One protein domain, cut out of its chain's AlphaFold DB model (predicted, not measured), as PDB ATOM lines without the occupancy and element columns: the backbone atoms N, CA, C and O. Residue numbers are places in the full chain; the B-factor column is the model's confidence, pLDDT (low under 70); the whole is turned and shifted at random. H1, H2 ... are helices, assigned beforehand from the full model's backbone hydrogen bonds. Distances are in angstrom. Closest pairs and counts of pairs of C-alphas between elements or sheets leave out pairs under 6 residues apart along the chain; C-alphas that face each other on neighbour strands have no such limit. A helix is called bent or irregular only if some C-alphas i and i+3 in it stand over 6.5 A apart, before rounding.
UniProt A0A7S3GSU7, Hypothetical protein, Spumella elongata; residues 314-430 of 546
ATOM      1  N   MET A 314     -25.108  -1.054 -23.235       93.31
ATOM      2  CA  MET A 314     -25.177  -2.302 -23.995       93.31
ATOM      3  C   MET A 314     -23.933  -2.485 -24.877       93.31
ATOM      4  O   MET A 314     -23.314  -3.545 -24.842       93.31
ATOM      5  N   ILE A 315     -23.534  -1.453 -25.629       93.44
ATOM      6  CA  ILE A 315     -22.332  -1.486 -26.479       93.44
ATOM      7  C   ILE A 315     -21.069  -1.664 -25.630       93.44
ATOM      8  O   ILE A 315     -20.212  -2.472 -25.980       93.44
ATOM      9  N   MET A 316     -20.957  -0.953 -24.505       92.56
ATOM     10  CA  MET A 316     -19.818  -1.065 -23.590       92.56
ATOM     11  C   MET A 316     -19.670  -2.485 -23.042       92.56
ATOM     12  O   MET A 316     -18.577  -3.043 -23.094       92.56
ATOM     13  N   CYS A 317     -20.758  -3.086 -22.561       88.00
ATOM     14  CA  CYS A 317     -20.749  -4.447 -22.032       88.00
ATOM     15  C   CYS A 317     -20.504  -5.503 -23.106       88.00
ATOM     16  O   CYS A 317     -19.967  -6.553 -22.785       88.00
ATOM     17  N   TYR A 318     -20.920  -5.250 -24.349       84.31
ATOM     18  CA  TYR A 318     -20.812  -6.236 -25.418       84.31
ATOM     19  C   TYR A 318     -19.470  -6.184 -26.159       84.31
ATOM     20  O   TYR A 318     -18.922  -7.221 -26.515       84.31
ATOM     21  N   TYR A 319     -18.932  -4.986 -26.406       86.00
ATOM     22  CA  TYR A 319     -17.777  -4.801 -27.293       86.00
ATOM     23  C   TYR A 319     -16.530  -4.236 -26.613       86.00
ATOM     24  O   TYR A 319     -15.434  -4.412 -27.137       86.00
ATOM     25  N   VAL A 320     -16.672  -3.517 -25.496       85.38
ATOM     26  CA  VAL A 320     -15.553  -2.761 -24.903       85.38
ATOM     27  C   VAL A 320     -15.002  -3.449 -23.662       85.38
ATOM     28  O   VAL A 320     -13.787  -3.524 -23.488       85.38
ATOM     29  N   VAL A 321     -15.879  -3.953 -22.796       82.06
ATOM     30  CA  VAL A 321     -15.498  -4.566 -21.525       82.06
ATOM     31  C   VAL A 321     -15.801  -6.057 -21.558       82.06
ATOM     32  O   VAL A 321     -16.889  -6.464 -21.946       82.06
ATOM     33  N   VAL A 322     -14.847  -6.875 -21.109       64.62
ATOM     34  CA  VAL A 322     -15.048  -8.322 -20.973       64.62
ATOM     35  C   VAL A 322     -15.924  -8.580 -19.753       64.62
ATOM     36  O   VAL A 322     -15.442  -8.664 -18.623       64.62
ATOM     37  N   VAL A 323     -17.231  -8.685 -19.974       68.00
ATOM     38  CA  VAL A 323     -18.155  -9.227 -18.975       68.00
ATOM     39  C   VAL A 323     -18.118 -10.760 -19.102       68.00
ATOM     40  O   VAL A 323     -18.107 -11.263 -20.222       68.00
ATOM     41  N   PRO A 324     -18.055 -11.546 -18.010       64.00
ATOM     42  CA  PRO A 324     -18.065 -13.006 -18.118       64.00
ATOM     43  C   PRO A 324     -19.253 -13.507 -18.956       64.00
ATOM     44  O   PRO A 324     -20.353 -12.983 -18.798       64.00
ATOM     45  N   ASN A 325     -19.075 -14.541 -19.792       54.56
ATOM     46  CA  ASN A 325     -20.132 -15.080 -20.681       54.56
ATOM     47  C   ASN A 325     -21.436 -15.412 -19.925       54.56
ATOM     48  O   ASN A 325     -22.547 -15.209 -20.411       54.56
ATOM     49  N   ALA A 326     -21.268 -15.837 -18.676       56.62
ATOM     50  CA  ALA A 326     -22.277 -16.009 -17.640       56.62
ATOM     51  C   ALA A 326     -23.271 -14.834 -17.466       56.62
ATOM     52  O   ALA A 326     -24.400 -15.034 -17.023       56.62
ATOM     53  N   ALA A 327     -22.873 -13.609 -17.806       65.94
ATOM     54  CA  ALA A 327     -23.636 -12.382 -17.602       65.94
ATOM     55  C   ALA A 327     -24.414 -11.916 -18.844       65.94
ATOM     56  O   ALA A 327     -25.047 -10.861 -18.802       65.94
ATOM     57  N   HIS A 328     -24.415 -12.673 -19.945       74.31
ATOM     58  CA  HIS A 328     -25.164 -12.312 -21.156       74.31
ATOM     59  C   HIS A 328     -26.662 -12.075 -20.865       74.31
ATOM     60  O   HIS A 328     -27.275 -11.135 -21.372       74.31
ATOM     61  N   THR A 329     -27.248 -12.875 -19.973       80.31
ATOM     62  CA  THR A 329     -28.625 -12.700 -19.485       80.31
ATOM     63  C   THR A 329     -28.797 -11.422 -18.663       80.31
ATOM     64  O   THR A 329     -29.796 -10.726 -18.817       80.31
ATOM     65  N   VAL A 330     -27.807 -11.064 -17.842       83.81
ATOM     66  CA  VAL A 330     -27.797  -9.845 -17.016       83.81
ATOM     67  C   VAL A 330     -27.767  -8.589 -17.893       83.81
ATOM     68  O   VAL A 330     -28.500  -7.634 -17.626       83.81
ATOM     69  N   VAL A 331     -26.987  -8.608 -18.980       87.81
ATOM     70  CA  VAL A 331     -26.961  -7.527 -19.980       87.81
ATOM     71  C   VAL A 331     -28.304  -7.435 -20.710       87.81
ATOM     72  O   VAL A 331     -28.875  -6.347 -20.782       87.81
ATOM     73  N   ARG A 332     -28.862  -8.562 -21.179       90.81
ATOM     74  CA  ARG A 332     -30.185  -8.593 -21.830       90.81
ATOM     75  C   ARG A 332     -31.301  -8.069 -20.927       90.81
ATOM     76  O   ARG A 332     -32.220  -7.412 -21.403       90.81
ATOM     77  N   ASN A 333     -31.213  -8.338 -19.627       90.25
ATOM     78  CA  ASN A 333     -32.172  -7.869 -18.629       90.25
ATOM     79  C   ASN A 333     -32.030  -6.371 -18.307       90.25
ATOM     80  O   ASN A 333     -32.797  -5.861 -17.494       90.25
ATOM     81  N   GLY A 334     -31.075  -5.662 -18.922       91.94
ATOM     82  CA  GLY A 334     -30.910  -4.216 -18.777       91.94
ATOM     83  C   GLY A 334     -30.185  -3.774 -17.502       91.94
ATOM     84  O   GLY A 334     -30.143  -2.582 -17.209       91.94
ATOM     85  N   ILE A 335     -29.582  -4.692 -16.737       90.69
ATOM     86  CA  ILE A 335     -28.981  -4.382 -15.425       90.69
ATOM     87  C   ILE A 335     -27.769  -3.450 -15.534       90.69
ATOM     88  O   ILE A 335     -27.520  -2.656 -14.635       90.69
ATOM     89  N   TYR A 336     -27.024  -3.485 -16.636       90.69
ATOM     90  CA  TYR A 336     -25.950  -2.514 -16.882       90.69
ATOM     91  C   TYR A 336     -26.451  -1.198 -17.498       90.69
ATOM     92  O   TYR A 336     -25.686  -0.243 -17.607       90.69
ATOM     93  N   GLY A 337     -27.724  -1.143 -17.898       94.12
ATOM     94  CA  GLY A 337     -28.305  -0.019 -18.624       94.12
ATOM     95  C   GLY A 337     -28.756   1.132 -17.746       94.12
ATOM     96  O   GLY A 337     -28.469   2.290 -18.048       94.12
ATOM     97  N   TYR A 338     -29.442   0.824 -16.648       96.56
ATOM     98  CA  TYR A 338     -30.189   1.841 -15.913       96.56
ATOM     99  C   TYR A 338     -29.309   2.942 -15.324       96.56
ATOM    100  O   TYR A 338     -29.621   4.119 -15.484       96.56
ATOM    101  N   ASN A 339     -28.169   2.614 -14.711       97.94
ATOM    102  CA  ASN A 339     -27.293   3.647 -14.161       97.94
ATOM    103  C   ASN A 339     -26.836   4.630 -15.254       97.94
ATOM    104  O   ASN A 339     -26.892   5.845 -15.065       97.94
ATOM    105  N   SER A 340     -26.467   4.119 -16.431       98.19
ATOM    106  CA  SER A 340     -26.093   4.939 -17.585       98.19
ATOM    107  C   SER A 340     -27.262   5.760 -18.142       98.19
ATOM    108  O   SER A 340     -27.040   6.887 -18.582       98.19
ATOM    109  N   VAL A 341     -28.500   5.246 -18.097       98.38
ATOM    110  CA  VAL A 341     -29.726   6.001 -18.435       98.38
ATOM    111  C   VAL A 341     -29.855   7.225 -17.533       98.38
ATOM    112  O   VAL A 341     -29.956   8.341 -18.044       98.38
ATOM    113  N   GLY A 342     -29.784   7.038 -16.211       97.06
ATOM    114  CA  GLY A 342     -29.843   8.139 -15.247       97.06
ATOM    115  C   GLY A 342     -28.750   9.175 -15.494       97.06
ATOM    116  O   GLY A 342     -29.041  10.370 -15.566       97.06
ATOM    117  N   THR A 343     -27.506   8.731 -15.708       97.94
ATOM    118  CA  THR A 343     -26.374   9.634 -15.972       97.94
ATOM    119  C   THR A 343     -26.603  10.444 -17.243       97.94
ATOM    120  O   THR A 343     -26.462  11.666 -17.229       97.94
ATOM    121  N   CYS A 344     -27.001   9.802 -18.345       97.25
ATOM    122  CA  CYS A 344     -27.264  10.504 -19.597       97.25
ATOM    123  C   CYS A 344     -28.402  11.521 -19.464       97.25
ATOM    124  O   CYS A 344     -28.283  12.632 -19.980       97.25
ATOM    125  N   VAL A 345     -29.491  11.167 -18.777       96.19
ATOM    126  CA  VAL A 345     -30.628  12.072 -18.559       96.19
ATOM    127  C   VAL A 345     -30.223  13.260 -17.685       96.19
ATOM    128  O   VAL A 345     -30.531  14.395 -18.039       96.19
ATOM    129  N   ALA A 346     -29.473  13.041 -16.605       93.81
ATOM    130  CA  ALA A 346     -29.011  14.127 -15.743       93.81
ATOM    131  C   ALA A 346     -28.073  15.098 -16.486       93.81
ATOM    132  O   ALA A 346     -28.222  16.314 -16.376       93.81
ATOM    133  N   ILE A 347     -27.123  14.580 -17.268       93.69
ATOM    134  CA  ILE A 347     -26.099  15.408 -17.923       93.69
ATOM    135  C   ILE A 347     -26.600  16.035 -19.231       93.69
ATOM    136  O   ILE A 347     -26.367  17.214 -19.481       93.69
ATOM    137  N   GLY A 348     -27.292  15.268 -20.076       90.75
ATOM    138  CA  GLY A 348     -27.697  15.695 -21.419       90.75
ATOM    139  C   GLY A 348     -29.193  15.965 -21.592       90.75
ATOM    140  O   GLY A 348     -29.600  16.460 -22.641       90.75
ATOM    141  N   GLY A 349     -30.033  15.631 -20.610       87.31
ATOM    142  CA  GLY A 349     -31.497  15.631 -20.744       87.31
ATOM    143  C   GLY A 349     -32.171  17.004 -20.730       87.31
ATOM    144  O   GLY A 349     -33.398  17.053 -20.794       87.31
ATOM    145  N   ASP A 350     -31.390  18.089 -20.694       86.31
ATOM    146  CA  ASP A 350     -31.867  19.480 -20.610       86.31
ATOM    147  C   ASP A 350     -32.518  19.843 -19.262       86.31
ATOM    148  O   ASP A 350     -33.454  20.632 -19.207       86.31
ATOM    149  N   ILE A 351     -32.048  19.215 -18.177       84.12
ATOM    150  CA  ILE A 351     -32.624  19.372 -16.830       84.12
ATOM    151  C   ILE A 351     -31.713  20.200 -15.922       84.12
ATOM    152  O   ILE A 351     -32.152  21.185 -15.339       84.12
ATOM    153  N   PHE A 352     -30.435  19.822 -15.832       86.44
ATOM    154  CA  PHE A 352     -29.424  20.591 -15.097       86.44
ATOM    155  C   PHE A 352     -28.575  21.476 -16.016       86.44
ATOM    156  O   PHE A 352     -28.006  22.471 -15.569       86.44
ATOM    157  N   TYR A 353     -28.512  21.133 -17.304       85.88
ATOM    158  CA  TYR A 353     -27.687  21.809 -18.300       85.88
ATOM    159  C   TYR A 353     -28.503  22.180 -19.520       85.88
ATOM    160  O   TYR A 353     -29.191  21.334 -20.086       85.88
ATOM    161  N   LYS A 354     -28.385  23.431 -19.959       80.88
ATOM    162  CA  LYS A 354     -29.154  23.967 -21.071       80.88
ATOM    163  C   LYS A 354     -28.680  23.328 -22.367       80.88
ATOM    164  O   LYS A 354     -27.535  23.487 -22.789       80.88
ATOM    165  N   SER A 355     -29.586  22.656 -23.054       73.88
ATOM    166  CA  SER A 355     -29.398  22.218 -24.429       73.88
ATOM    167  C   SER A 355     -29.804  23.363 -25.355       73.88
ATOM    168  O   SER A 355     -30.976  23.572 -25.667       73.88
ATOM    169  N   GLY A 356     -28.827  24.177 -25.750       71.88
ATOM    170  CA  GLY A 356     -29.034  25.299 -26.667       71.88
ATOM    171  C   GLY A 356     -29.295  24.863 -28.116       71.88
ATOM    172  O   GLY A 356     -29.942  23.848 -28.384       71.88
ATOM    173  N   GLY A 357     -28.785  25.649 -29.071       79.31
ATOM    174  CA  GLY A 357     -28.786  25.277 -30.489       79.31
ATOM    175  C   GLY A 357     -28.026  23.969 -30.757       79.31
ATOM    176  O   GLY A 357     -27.364  23.426 -29.873       79.31
ATOM    177  N   THR A 358     -28.093  23.475 -31.996       83.94
ATOM    178  CA  THR A 358     -27.583  22.149 -32.396       83.94
ATOM    179  C   THR A 358     -26.166  21.849 -31.895       83.94
ATOM    180  O   THR A 358     -25.920  20.745 -31.420       83.94
ATOM    181  N   GLY A 359     -25.251  22.825 -31.922       84.81
ATOM    182  CA  GLY A 359     -23.875  22.642 -31.439       84.81
ATOM    183  C   GLY A 359     -23.776  22.306 -29.944       84.81
ATOM    184  O   GLY A 359     -23.104  21.345 -29.581       84.81
ATOM    185  N   ILE A 360     -24.494  23.041 -29.086       84.81
ATOM    186  CA  ILE A 360     -24.498  22.816 -27.628       84.81
ATOM    187  C   ILE A 360     -25.174  21.482 -27.298       84.81
ATOM    188  O   ILE A 360     -24.712  20.741 -26.437       84.81
ATOM    189  N   PHE A 361     -26.242  21.129 -28.016       87.50
ATOM    190  CA  PHE A 361     -26.883  19.828 -27.833       87.50
ATOM    191  C   PHE A 361     -25.939  18.663 -28.174       87.50
ATOM    192  O   PHE A 361     -25.862  17.697 -27.414       87.50
ATOM    193  N   CYS A 362     -25.181  18.754 -29.273       89.31
ATOM    194  CA  CYS A 362     -24.174  17.748 -29.621       89.31
ATOM    195  C   CYS A 362     -23.076  17.648 -28.553       89.31
ATOM    196  O   CYS A 362     -22.737  16.541 -28.142       89.31
ATOM    197  N   ALA A 363     -22.578  18.786 -28.062       88.81
ATOM    198  CA  ALA A 363     -21.619  18.857 -26.961       88.81
ATOM    199  C   ALA A 363     -22.134  18.144 -25.697       88.81
ATOM    200  O   ALA A 363     -21.493  17.208 -25.216       88.81
ATOM    201  N   ASN A 364     -23.330  18.508 -25.223       89.56
ATOM    202  CA  ASN A 364     -23.978  17.871 -24.074       89.56
ATOM    203  C   ASN A 364     -24.151  16.362 -24.292       89.56
ATOM    204  O   ASN A 364     -23.882  15.572 -23.392       89.56
ATOM    205  N   THR A 365     -24.559  15.951 -25.497       93.62
ATOM    206  CA  THR A 365     -24.724  14.534 -25.855       93.62
ATOM    207  C   THR A 365     -23.401  13.781 -25.765       93.62
ATOM    208  O   THR A 365     -23.361  12.692 -25.201       93.62
ATOM    209  N   MET A 366     -22.310  14.347 -26.285       94.50
ATOM    210  CA  MET A 366     -20.988  13.718 -26.223       94.50
ATOM    211  C   MET A 366     -20.529  13.529 -24.778       94.50
ATOM    212  O   MET A 366     -20.113  12.432 -24.409       94.50
ATOM    213  N   VAL A 367     -20.656  14.568 -23.946       95.00
ATOM    214  CA  VAL A 367     -20.302  14.484 -22.522       95.00
ATOM    215  C   VAL A 367     -21.183  13.458 -21.807       95.00
ATOM    216  O   VAL A 367     -20.667  12.631 -21.061       95.00
ATOM    217  N   ALA A 368     -22.489  13.445 -22.081       96.25
ATOM    218  CA  ALA A 368     -23.430  12.491 -21.504       96.25
ATOM    219  C   ALA A 368     -23.102  11.037 -21.888       96.25
ATOM    220  O   ALA A 368     -23.111  10.170 -21.020       96.25
ATOM    221  N   VAL A 369     -22.765  10.760 -23.151       97.44
ATOM    222  CA  VAL A 369     -22.385   9.413 -23.620       97.44
ATOM    223  C   VAL A 369     -21.066   8.956 -22.991       97.44
ATOM    224  O   VAL A 369     -20.968   7.820 -22.528       97.44
ATOM    225  N   LEU A 370     -20.064   9.835 -22.896       96.69
ATOM    226  CA  LEU A 370     -18.812   9.521 -22.198       96.69
ATOM    227  C   LEU A 370     -19.047   9.262 -20.703       96.69
ATOM    228  O   LEU A 370     -18.500   8.312 -20.144       96.69
ATOM    229  N   ALA A 371     -19.910  10.054 -20.065       97.56
ATOM    230  CA  ALA A 371     -20.319   9.850 -18.680       97.56
ATOM    231  C   ALA A 371     -21.083   8.527 -18.500       97.56
ATOM    232  O   ALA A 371     -20.844   7.803 -17.537       97.56
ATOM    233  N   ALA A 372     -21.957   8.156 -19.436       98.06
ATOM    234  CA  ALA A 372     -22.640   6.866 -19.430       98.06
ATOM    235  C   ALA A 372     -21.664   5.690 -19.559       98.06
ATOM    236  O   ALA A 372     -21.834   4.699 -18.850       98.06
ATOM    237  N   ALA A 373     -20.627   5.803 -20.394       97.62
ATOM    238  CA  ALA A 373     -19.568   4.799 -20.491       97.62
ATOM    239  C   ALA A 373     -18.763   4.688 -19.184       97.62
ATOM    240  O   ALA A 373     -18.543   3.583 -18.688       97.62
ATOM    241  N   LEU A 374     -18.398   5.821 -18.571       96.94
ATOM    242  CA  LEU A 374     -17.769   5.854 -17.245       96.94
ATOM    243  C   LEU A 374     -18.666   5.222 -16.172       96.94
ATOM    244  O   LEU A 374     -18.178   4.497 -15.310       96.94
ATOM    245  N   THR A 375     -19.981   5.432 -16.262       97.88
ATOM    246  CA  THR A 375     -20.956   4.860 -15.328       97.88
ATOM    247  C   THR A 375     -20.937   3.330 -15.356       97.88
ATOM    248  O   THR A 375     -21.007   2.708 -14.298       97.88
ATOM    249  N   VAL A 376     -20.765   2.708 -16.530       95.06
ATOM    250  CA  VAL A 376     -20.605   1.244 -16.643       95.06
ATOM    251  C   VAL A 376     -19.342   0.771 -15.928       95.06
ATOM    252  O   VAL A 376     -19.382  -0.219 -15.196       95.06
ATOM    253  N   LEU A 377     -18.224   1.485 -16.092       94.06
ATOM    254  CA  LEU A 377     -16.970   1.152 -15.409       94.06
ATOM    255  C   LEU A 377     -17.119   1.269 -13.886       94.06
ATOM    256  O   LEU A 377     -16.684   0.377 -13.158       94.06
ATOM    257  N   MET A 378     -17.786   2.324 -13.408       95.06
ATOM    258  CA  MET A 378     -18.098   2.500 -11.986       95.06
ATOM    259  C   MET A 378     -19.011   1.393 -11.467       95.06
ATOM    260  O   MET A 378     -18.782   0.867 -10.382       95.06
ATOM    261  N   GLN A 379     -20.010   0.988 -12.252       92.69
ATOM    262  CA  GLN A 379     -20.896  -0.114 -11.900       92.69
ATOM    263  C   GLN A 379     -20.127  -1.425 -11.735       92.69
ATOM    264  O   GLN A 379     -20.308  -2.097 -10.724       92.69
ATOM    265  N   LEU A 380     -19.233  -1.761 -12.665       88.81
ATOM    266  CA  LEU A 380     -18.399  -2.961 -12.567       88.81
ATOM    267  C   LEU A 380     -17.448  -2.910 -11.363       88.81
ATOM    268  O   LEU A 380     -17.298  -3.905 -10.656       88.81
ATOM    269  N   ALA A 381     -16.839  -1.751 -11.098       90.06
ATOM    270  CA  ALA A 381     -15.951  -1.566  -9.954       90.06
ATOM    271  C   ALA A 381     -16.692  -1.747  -8.619       90.06
ATOM    272  O   ALA A 381     -16.253  -2.520  -7.767       90.06
ATOM    273  N   ILE A 382     -17.844  -1.089  -8.453       89.81
ATOM    274  CA  ILE A 382     -18.669  -1.196  -7.243       89.81
ATOM    275  C   ILE A 382     -19.206  -2.623  -7.093       89.81
ATOM    276  O   ILE A 382     -19.152  -3.180  -5.999       89.81
ATOM    277  N   GLN A 383     -19.659  -3.249  -8.182       85.12
ATOM    278  CA  GLN A 383     -20.132  -4.634  -8.162       85.12
ATOM    279  C   GLN A 383     -19.040  -5.602  -7.693       85.12
ATOM    280  O   GLN A 383     -19.325  -6.493  -6.901       85.12
ATOM    281  N   SER A 384     -17.792  -5.409  -8.131       83.25
ATOM    282  CA  SER A 384     -16.651  -6.217  -7.685       83.25
ATOM    283  C   SER A 384     -16.420  -6.103  -6.174       83.25
ATOM    284  O   SER A 384     -16.259  -7.113  -5.495       83.25
ATOM    285  N   ILE A 385     -16.496  -4.885  -5.622       84.81
ATOM    286  CA  ILE A 385     -16.360  -4.638  -4.176       84.81
ATOM    287  C   ILE A 385     -17.506  -5.304  -3.397       84.81
ATOM    288  O   ILE A 385     -17.282  -5.952  -2.374       84.81
ATOM    289  N   LEU A 386     -18.739  -5.160  -3.886       81.94
ATOM    290  CA  LEU A 386     -19.955  -5.641  -3.226       81.94
ATOM    291  C   LEU A 386     -20.187  -7.154  -3.349       81.94
ATOM    292  O   LEU A 386     -20.978  -7.712  -2.588       81.94
ATOM    293  N   ASN A 387     -19.483  -7.829  -4.260       74.69
ATOM    294  CA  ASN A 387     -19.528  -9.282  -4.420       74.69
ATOM    295  C   ASN A 387     -18.489 -10.027  -3.553       74.69
ATOM    296  O   ASN A 387     -18.166 -11.186  -3.809       74.69
ATOM    297  N   THR A 388     -17.949  -9.369  -2.525       65.88
ATOM    298  CA  THR A 388     -17.010  -9.981  -1.572       65.88
ATOM    299  C   THR A 388     -17.777 -10.849  -0.561       65.88
ATOM    300  O   THR A 388     -18.850 -10.465  -0.096       65.88
ATOM    301  N   ASP A 389     -17.242 -12.026  -0.221       60.97
ATOM    302  CA  ASP A 389     -17.788 -12.964   0.780       60.97
ATOM    303  C   ASP A 389     -19.193 -13.537   0.489       60.97
ATOM    304  O   ASP A 389     -19.972 -13.761   1.409       60.97
ATOM    305  N   GLN A 390     -19.537 -13.795  -0.782       57.97
ATOM    306  CA  GLN A 390     -20.826 -14.394  -1.203       57.97
ATOM    307  C   GLN A 390     -22.087 -13.554  -0.903       57.97
ATOM    308  O   GLN A 390     -23.196 -14.008  -1.178       57.97
ATOM    309  N   LEU A 391     -21.948 -12.325  -0.393       61.53
ATOM    310  CA  LEU A 391     -23.089 -11.464  -0.058       61.53
ATOM    311  C   LEU A 391     -23.845 -10.926  -1.292       61.53
ATOM    312  O   LEU A 391     -24.999 -10.528  -1.148       61.53
ATOM    313  N   ALA A 392     -23.217 -10.909  -2.480       69.19
ATOM    314  CA  ALA A 392     -23.805 -10.528  -3.776       69.19
ATOM    315  C   ALA A 392     -24.780  -9.330  -3.701       69.19
ATOM    316  O   ALA A 392     -25.914  -9.382  -4.191       69.19
ATOM    317  N   LEU A 393     -24.339  -8.251  -3.044       79.31
ATOM    318  CA  LEU A 393     -25.164  -7.066  -2.812       79.31
ATOM    319  C   LEU A 393     -25.399  -6.296  -4.121       79.31
ATOM    320  O   LEU A 393     -24.508  -6.229  -4.975       79.31
ATOM    321  N   PRO A 394     -26.572  -5.665  -4.287       85.38
ATOM    322  CA  PRO A 394     -26.870  -4.893  -5.476       85.38
ATOM    323  C   PRO A 394     -26.098  -3.575  -5.434       85.38
ATOM    324  O   PRO A 394     -25.972  -2.938  -4.393       85.38
ATOM    325  N   VAL A 395     -25.648  -3.102  -6.591       89.94
ATOM    326  CA  VAL A 395     -24.989  -1.788  -6.699       89.94
ATOM    327  C   VAL A 395     -25.954  -0.609  -6.534       89.94
ATOM    328  O   VAL A 395     -25.497   0.521  -6.375       89.94
ATOM    329  N   LEU A 396     -27.270  -0.866  -6.583       93.44
ATOM    330  CA  LEU A 396     -28.321   0.154  -6.609       93.44
ATOM    331  C   LEU A 396     -27.994   1.240  -7.656       93.44
ATOM    332  O   LEU A 396     -27.459   0.944  -8.723       93.44
ATOM    333  N   THR A 397     -28.282   2.507  -7.365       96.69
ATOM    334  CA  THR A 397     -27.968   3.627  -8.257       96.69
ATOM    335  C   THR A 397     -26.694   4.385  -7.859       96.69
ATOM    336  O   THR A 397     -26.464   5.499  -8.337       96.69
ATOM    337  N   PHE A 398     -25.827   3.804  -7.015       96.62
ATOM    338  CA  PHE A 398     -24.536   4.408  -6.657       96.62
ATOM    339  C   PHE A 398     -23.674   4.774  -7.879       96.62
ATOM    340  O   PHE A 398     -23.128   5.881  -7.882       96.62
ATOM    341  N   PRO A 399     -23.549   3.924  -8.926       97.56
ATOM    342  CA  PRO A 399     -22.753   4.269 -10.103       97.56
ATOM    343  C   PRO A 399     -23.263   5.523 -10.818       97.56
ATOM    344  O   PRO A 399     -22.458   6.370 -11.216       97.56
ATOM    345  N   PHE A 400     -24.587   5.661 -10.949       97.94
ATOM    346  CA  PHE A 400     -25.232   6.851 -11.499       97.94
ATOM    347  C   PHE A 400     -24.900   8.093 -10.673       97.94
ATOM    348  O   PHE A 400     -24.366   9.058 -11.218       97.94
ATOM    349  N   VAL A 401     -25.188   8.067  -9.368       96.38
ATOM    350  CA  VAL A 401     -25.015   9.239  -8.498       96.38
ATOM    351  C   VAL A 401     -23.555   9.681  -8.486       96.38
ATOM    352  O   VAL A 401     -23.275  10.852  -8.723       96.38
ATOM    353  N   LEU A 402     -22.616   8.747  -8.303       95.88
ATOM    354  CA  LEU A 402     -21.187   9.051  -8.292       95.88
ATOM    355  C   LEU A 402     -20.737   9.681  -9.613       95.88
ATOM    356  O   LEU A 402     -20.095  10.731  -9.611       95.88
ATOM    357  N   THR A 403     -21.095   9.070 -10.744       97.19
ATOM    358  CA  THR A 403     -20.644   9.547 -12.057       97.19
ATOM    359  C   THR A 403     -21.270  10.891 -12.414       97.19
ATOM    360  O   THR A 403     -20.563  11.795 -12.863       97.19
ATOM    361  N   ALA A 404     -22.572  11.063 -12.174       94.75
ATOM    362  CA  ALA A 404     -23.259  12.327 -12.393       94.75
ATOM    363  C   ALA A 404     -22.647  13.440 -11.530       94.75
ATOM    364  O   ALA A 404     -22.310  14.497 -12.061       94.75
ATOM    365  N   SER A 405     -22.405  13.191 -10.238       92.25
ATOM    366  CA  SER A 405     -21.742  14.157  -9.358       92.25
ATOM    367  C   SER A 405     -20.321  14.492  -9.817       92.25
ATOM    368  O   SER A 405     -19.960  15.666  -9.821       92.25
ATOM    369  N   MET A 406     -19.521  13.513 -10.256       92.38
ATOM    370  CA  MET A 406     -18.169  13.763 -10.782       92.38
ATOM    371  C   MET A 406     -18.191  14.687 -12.003       92.38
ATOM    372  O   MET A 406     -17.406  15.631 -12.067       92.38
ATOM    373  N   VAL A 407     -19.099  14.447 -12.952       92.25
ATOM    374  CA  VAL A 407     -19.240  15.284 -14.156       92.25
ATOM    375  C   VAL A 407     -19.773  16.671 -13.801       92.25
ATOM    376  O   VAL A 407     -19.274  17.668 -14.315       92.25
ATOM    377  N   MET A 408     -20.731  16.764 -12.875       89.12
ATOM    378  CA  MET A 408     -21.240  18.060 -12.422       89.12
ATOM    379  C   MET A 408     -20.158  18.893 -11.723       89.12
ATOM    380  O   MET A 408     -20.065  20.103 -11.936       89.12
ATOM    381  N   LEU A 409     -19.297  18.247 -10.935       88.88
ATOM    382  CA  LEU A 409     -18.179  18.887 -10.241       88.88
ATOM    383  C   LEU A 409     -16.997  19.212 -11.155       88.88
ATOM    384  O   LEU A 409     -16.200  20.081 -10.805       88.88
ATOM    385  N   SER A 410     -16.877  18.568 -12.321       86.44
ATOM    386  CA  SER A 410     -15.773  18.828 -13.250       86.44
ATOM    387  C   SER A 410     -15.853  20.207 -13.910       86.44
ATOM    388  O   SER A 410     -14.863  20.638 -14.494       86.44
ATOM    389  N   ARG A 411     -17.016  20.881 -13.845       76.00
ATOM    390  CA  ARG A 411     -17.263  22.225 -14.405       76.00
ATOM    391  C   ARG A 411     -16.809  22.360 -15.864       76.00
ATOM    392  O   ARG A 411     -16.132  23.313 -16.231       76.00
ATOM    393  N   SER A 412     -17.160  21.371 -16.686       78.88
ATOM    394  CA  SER A 412     -16.820  21.392 -18.110       78.88
ATOM    395  C   SER A 412     -17.434  22.610 -18.806       78.88
ATOM    396  O   SER A 412     -18.639  22.821 -18.706       78.88
ATOM    397  N   GLU A 413     -16.640  23.347 -19.583       80.38
ATOM    398  CA  GLU A 413     -17.112  24.464 -20.425       80.38
ATOM    399  C   GLU A 413     -18.115  24.015 -21.500       80.38
ATOM    400  O   GLU A 413     -18.877  24.814 -22.038       80.38
ATOM    401  N   TRP A 414     -18.143  22.713 -21.796       79.38
ATOM    402  CA  TRP A 414     -19.095  22.108 -22.724       79.38
ATOM    403  C   TRP A 414     -20.511  22.031 -22.143       79.38
ATOM    404  O   TRP A 414     -21.454  21.810 -22.897       79.38
ATOM    405  N   LEU A 415     -20.660  22.190 -20.823       82.25
ATOM    406  CA  LEU A 415     -21.918  22.076 -20.098       82.25
ATOM    407  C   LEU A 415     -22.327  23.441 -19.534       82.25
ATOM    408  O   LEU A 415     -21.737  23.937 -18.578       82.25
ATOM    409  N   VAL A 416     -23.386  24.029 -20.089       83.06
ATOM    410  CA  VAL A 416     -23.925  25.315 -19.615       83.06
ATOM    411  C   VAL A 416     -24.982  25.053 -18.537       83.06
ATOM    412  O   VAL A 416     -26.051  24.544 -18.883       83.06
ATOM    413  N   PRO A 417     -24.731  25.346 -17.247       82.38
ATOM    414  CA  PRO A 417     -25.693  25.066 -16.183       82.38
ATOM    415  C   PRO A 417     -26.957  25.918 -16.339       82.38
ATOM    416  O   PRO A 417     -26.895  27.087 -16.725       82.38
ATOM    417  N   ILE A 418     -28.116  25.340 -16.026       76.19
ATOM    418  CA  ILE A 418     -29.373  26.086 -15.920       76.19
ATOM    419  C   ILE A 418     -29.382  26.764 -14.549       76.19
ATOM    420  O   ILE A 418     -29.476  26.100 -13.519       76.19
ATOM    421  N   VAL A 419     -29.249  28.088 -14.533       59.44
ATOM    422  CA  VAL A 419     -29.354  28.897 -13.311       59.44
ATOM    423  C   VAL A 419     -30.820  29.310 -13.136       59.44
ATOM    424  O   VAL A 419     -31.458  29.722 -14.103       59.44
ATOM    425  N   GLY A 420     -31.378  29.133 -11.933       45.81
ATOM    426  CA  GLY A 420     -32.772  29.488 -11.628       45.81
ATOM    427  C   GLY A 420     -33.057  30.989 -11.776       45.81
ATOM    428  O   GLY A 420     -32.141  31.805 -11.672       45.81
ATOM    429  N   GLU A 421     -34.325  31.346 -12.019       31.81
ATOM    430  CA  GLU A 421     -34.777  32.736 -12.195       31.81
ATOM    431  C   GLU A 421     -34.270  33.654 -11.068       31.81
ATOM    432  O   GLU A 421     -34.488  33.390  -9.884       31.81
ATOM    433  N   GLY A 422     -33.585  34.737 -11.456       40.38
ATOM    434  CA  GLY A 422     -33.006  35.739 -10.553       40.38
ATOM    435  C   GLY A 422     -31.488  35.929 -10.657       40.38
ATOM    436  O   GLY A 422     -30.947  36.781  -9.959       40.38
ATOM    437  N   LYS A 423     -30.795  35.165 -11.507       40.22
ATOM    438  CA  LYS A 423     -29.412  35.445 -11.919       40.22
ATOM    439  C   LYS A 423     -29.370  35.428 -13.438       40.22
ATOM    440  O   LYS A 423     -29.538  34.367 -14.043       40.22
ATOM    441  N   ASP A 424     -29.219  36.600 -14.041       32.22
ATOM    442  CA  ASP A 424     -29.163  36.705 -15.493       32.22
ATOM    443  C   ASP A 424     -27.895  36.019 -16.020       32.22
ATOM    444  O   ASP A 424     -26.887  35.878 -15.323       32.22
ATOM    445  N   LEU A 425     -27.939  35.564 -17.273       41.00
ATOM    446  CA  LEU A 425     -26.794  34.937 -17.946       41.00
ATOM    447  C   LEU A 425     -25.557  35.860 -17.944       41.00
ATOM    448  O   LEU A 425     -24.425  35.381 -17.921       41.00
ATOM    449  N   ASP A 426     -25.793  37.172 -17.902       39.06
ATOM    450  CA  ASP A 426     -24.766  38.202 -17.782       39.06
ATOM    451  C   ASP A 426     -24.091  38.197 -16.401       39.06
ATOM    452  O   ASP A 426     -22.884  38.411 -16.329       39.06
ATOM    453  N   ASP A 427     -24.792  37.836 -15.320       41.75
ATOM    454  CA  ASP A 427     -24.180  37.649 -13.996       41.75
ATOM    455  C   ASP A 427     -23.293  36.397 -13.967       41.75
ATOM    456  O   ASP A 427     -22.240  36.385 -13.332       41.75
ATOM    457  N   ALA A 428     -23.682  35.339 -14.687       38.19
ATOM    458  CA  ALA A 428     -22.880  34.122 -14.816       38.19
ATOM    459  C   ALA A 428     -21.619  34.336 -15.678       38.19
ATOM    460  O   ALA A 428     -20.582  33.737 -15.398       38.19
ATOM    461  N   LEU A 429     -21.690  35.214 -16.685       38.31
ATOM    462  CA  LEU A 429     -20.550  35.616 -17.518       38.31
ATOM    463  C   LEU A 429     -19.652  36.651 -16.813       38.31
ATOM    464  O   LEU A 429     -18.434  36.591 -16.948       38.31
ATOM    465  N   GLN A 430     -20.203  37.546 -15.986       36.88
ATOM    466  CA  GLN A 430     -19.399  38.446 -15.145       36.88
ATOM    467  C   GLN A 430     -18.729  37.736 -13.955       36.88
ATOM    468  O   GLN A 430     -17.745  38.238 -13.406       36.88
TER     469      GLN A 430
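AT A GLANCE: This is residues 314 to 430 of the 546 residues of the protein "Hypothetical protein" of Spumella elongata (UniProt A0A7S3GSU7). One long helix, H4, has H3 and H5 packed on it in a three-helix bundle, up and down, each helix running against the one before it in the chain. Two small helices, H1 and H2, lie toward one end, and a tail leads away at the other, where residues 420 to 427 stick out. The printed part has 117 residues with six named helices, H1 to H6 in order, and no named strand: all helix. It is loose, radius of gyration of the C-alphas 16.8 A, and spans 55 by 27 by 19 A, only just a rod.

HOW THE PARTS SIT: The hub is H4, residues 358 to 386, touching three helices. H3, residues 338 to 348, touches it at a shallow tilt of 30 degrees, opposite ways, a hairpin; the closest C-alphas, of Ser 340 and Ala 372, are 4.4 A apart. H5, residues 398 to 409, touches H4 residues 371 to 382 alone, at a steep tilt of 43 degrees, opposite ways, also a hairpin; the closest C-alphas, of Gln 379 and Pro 399, are 5.1 A apart. H3 and H5 touch, the same way at 17 degrees, a shallow tilt; the closest C-alphas are those of Asn 339 and Phe 400, 4.6 A. H1, residues 314 to 320, only just touches H4 residues 373 to 376 alone, with 3 pairs of C-alphas within 8 A, the closest Met 316 and Ala 373 at 6.6 A. H2, residues 325 to 332, is close to H1 but not clearly touching; the closest C-alphas, of Met 314 and Val 331, are 6.8 A apart. H6, residues 425 to 430, touches no helix. Every O i to N i+4 pair is within hydrogen-bond range in H1, H3, H4, H5 and H6, against 2 of 4 in H2.

IN THESE COORDINATES: H4 is 41.0 A long, from C-alpha 358 at (-27.583, 22.149, -32.396) to C-alpha 386 at (-19.955, -5.641, -3.226). H5 measures 16.2 A, H3 15.1 A, H2 12.0 A, H1 9.7 A and H6 8.7 A. H2 is irregular: C-alphas 326 and 329 are 7.4 A apart. H6 ends with C-alpha 430 at (-19.399, 38.446, -15.145).

THE WHOLE: The C-alphas farthest apart, of Gln 390 and Asp 426, are 55.3 A apart. The printed part has no cut; the links H4 to H5 and H5 to H6 are long. The model's pLDDT is under 70 at residues 322 to 327, 388 to 392 and 419 to 430.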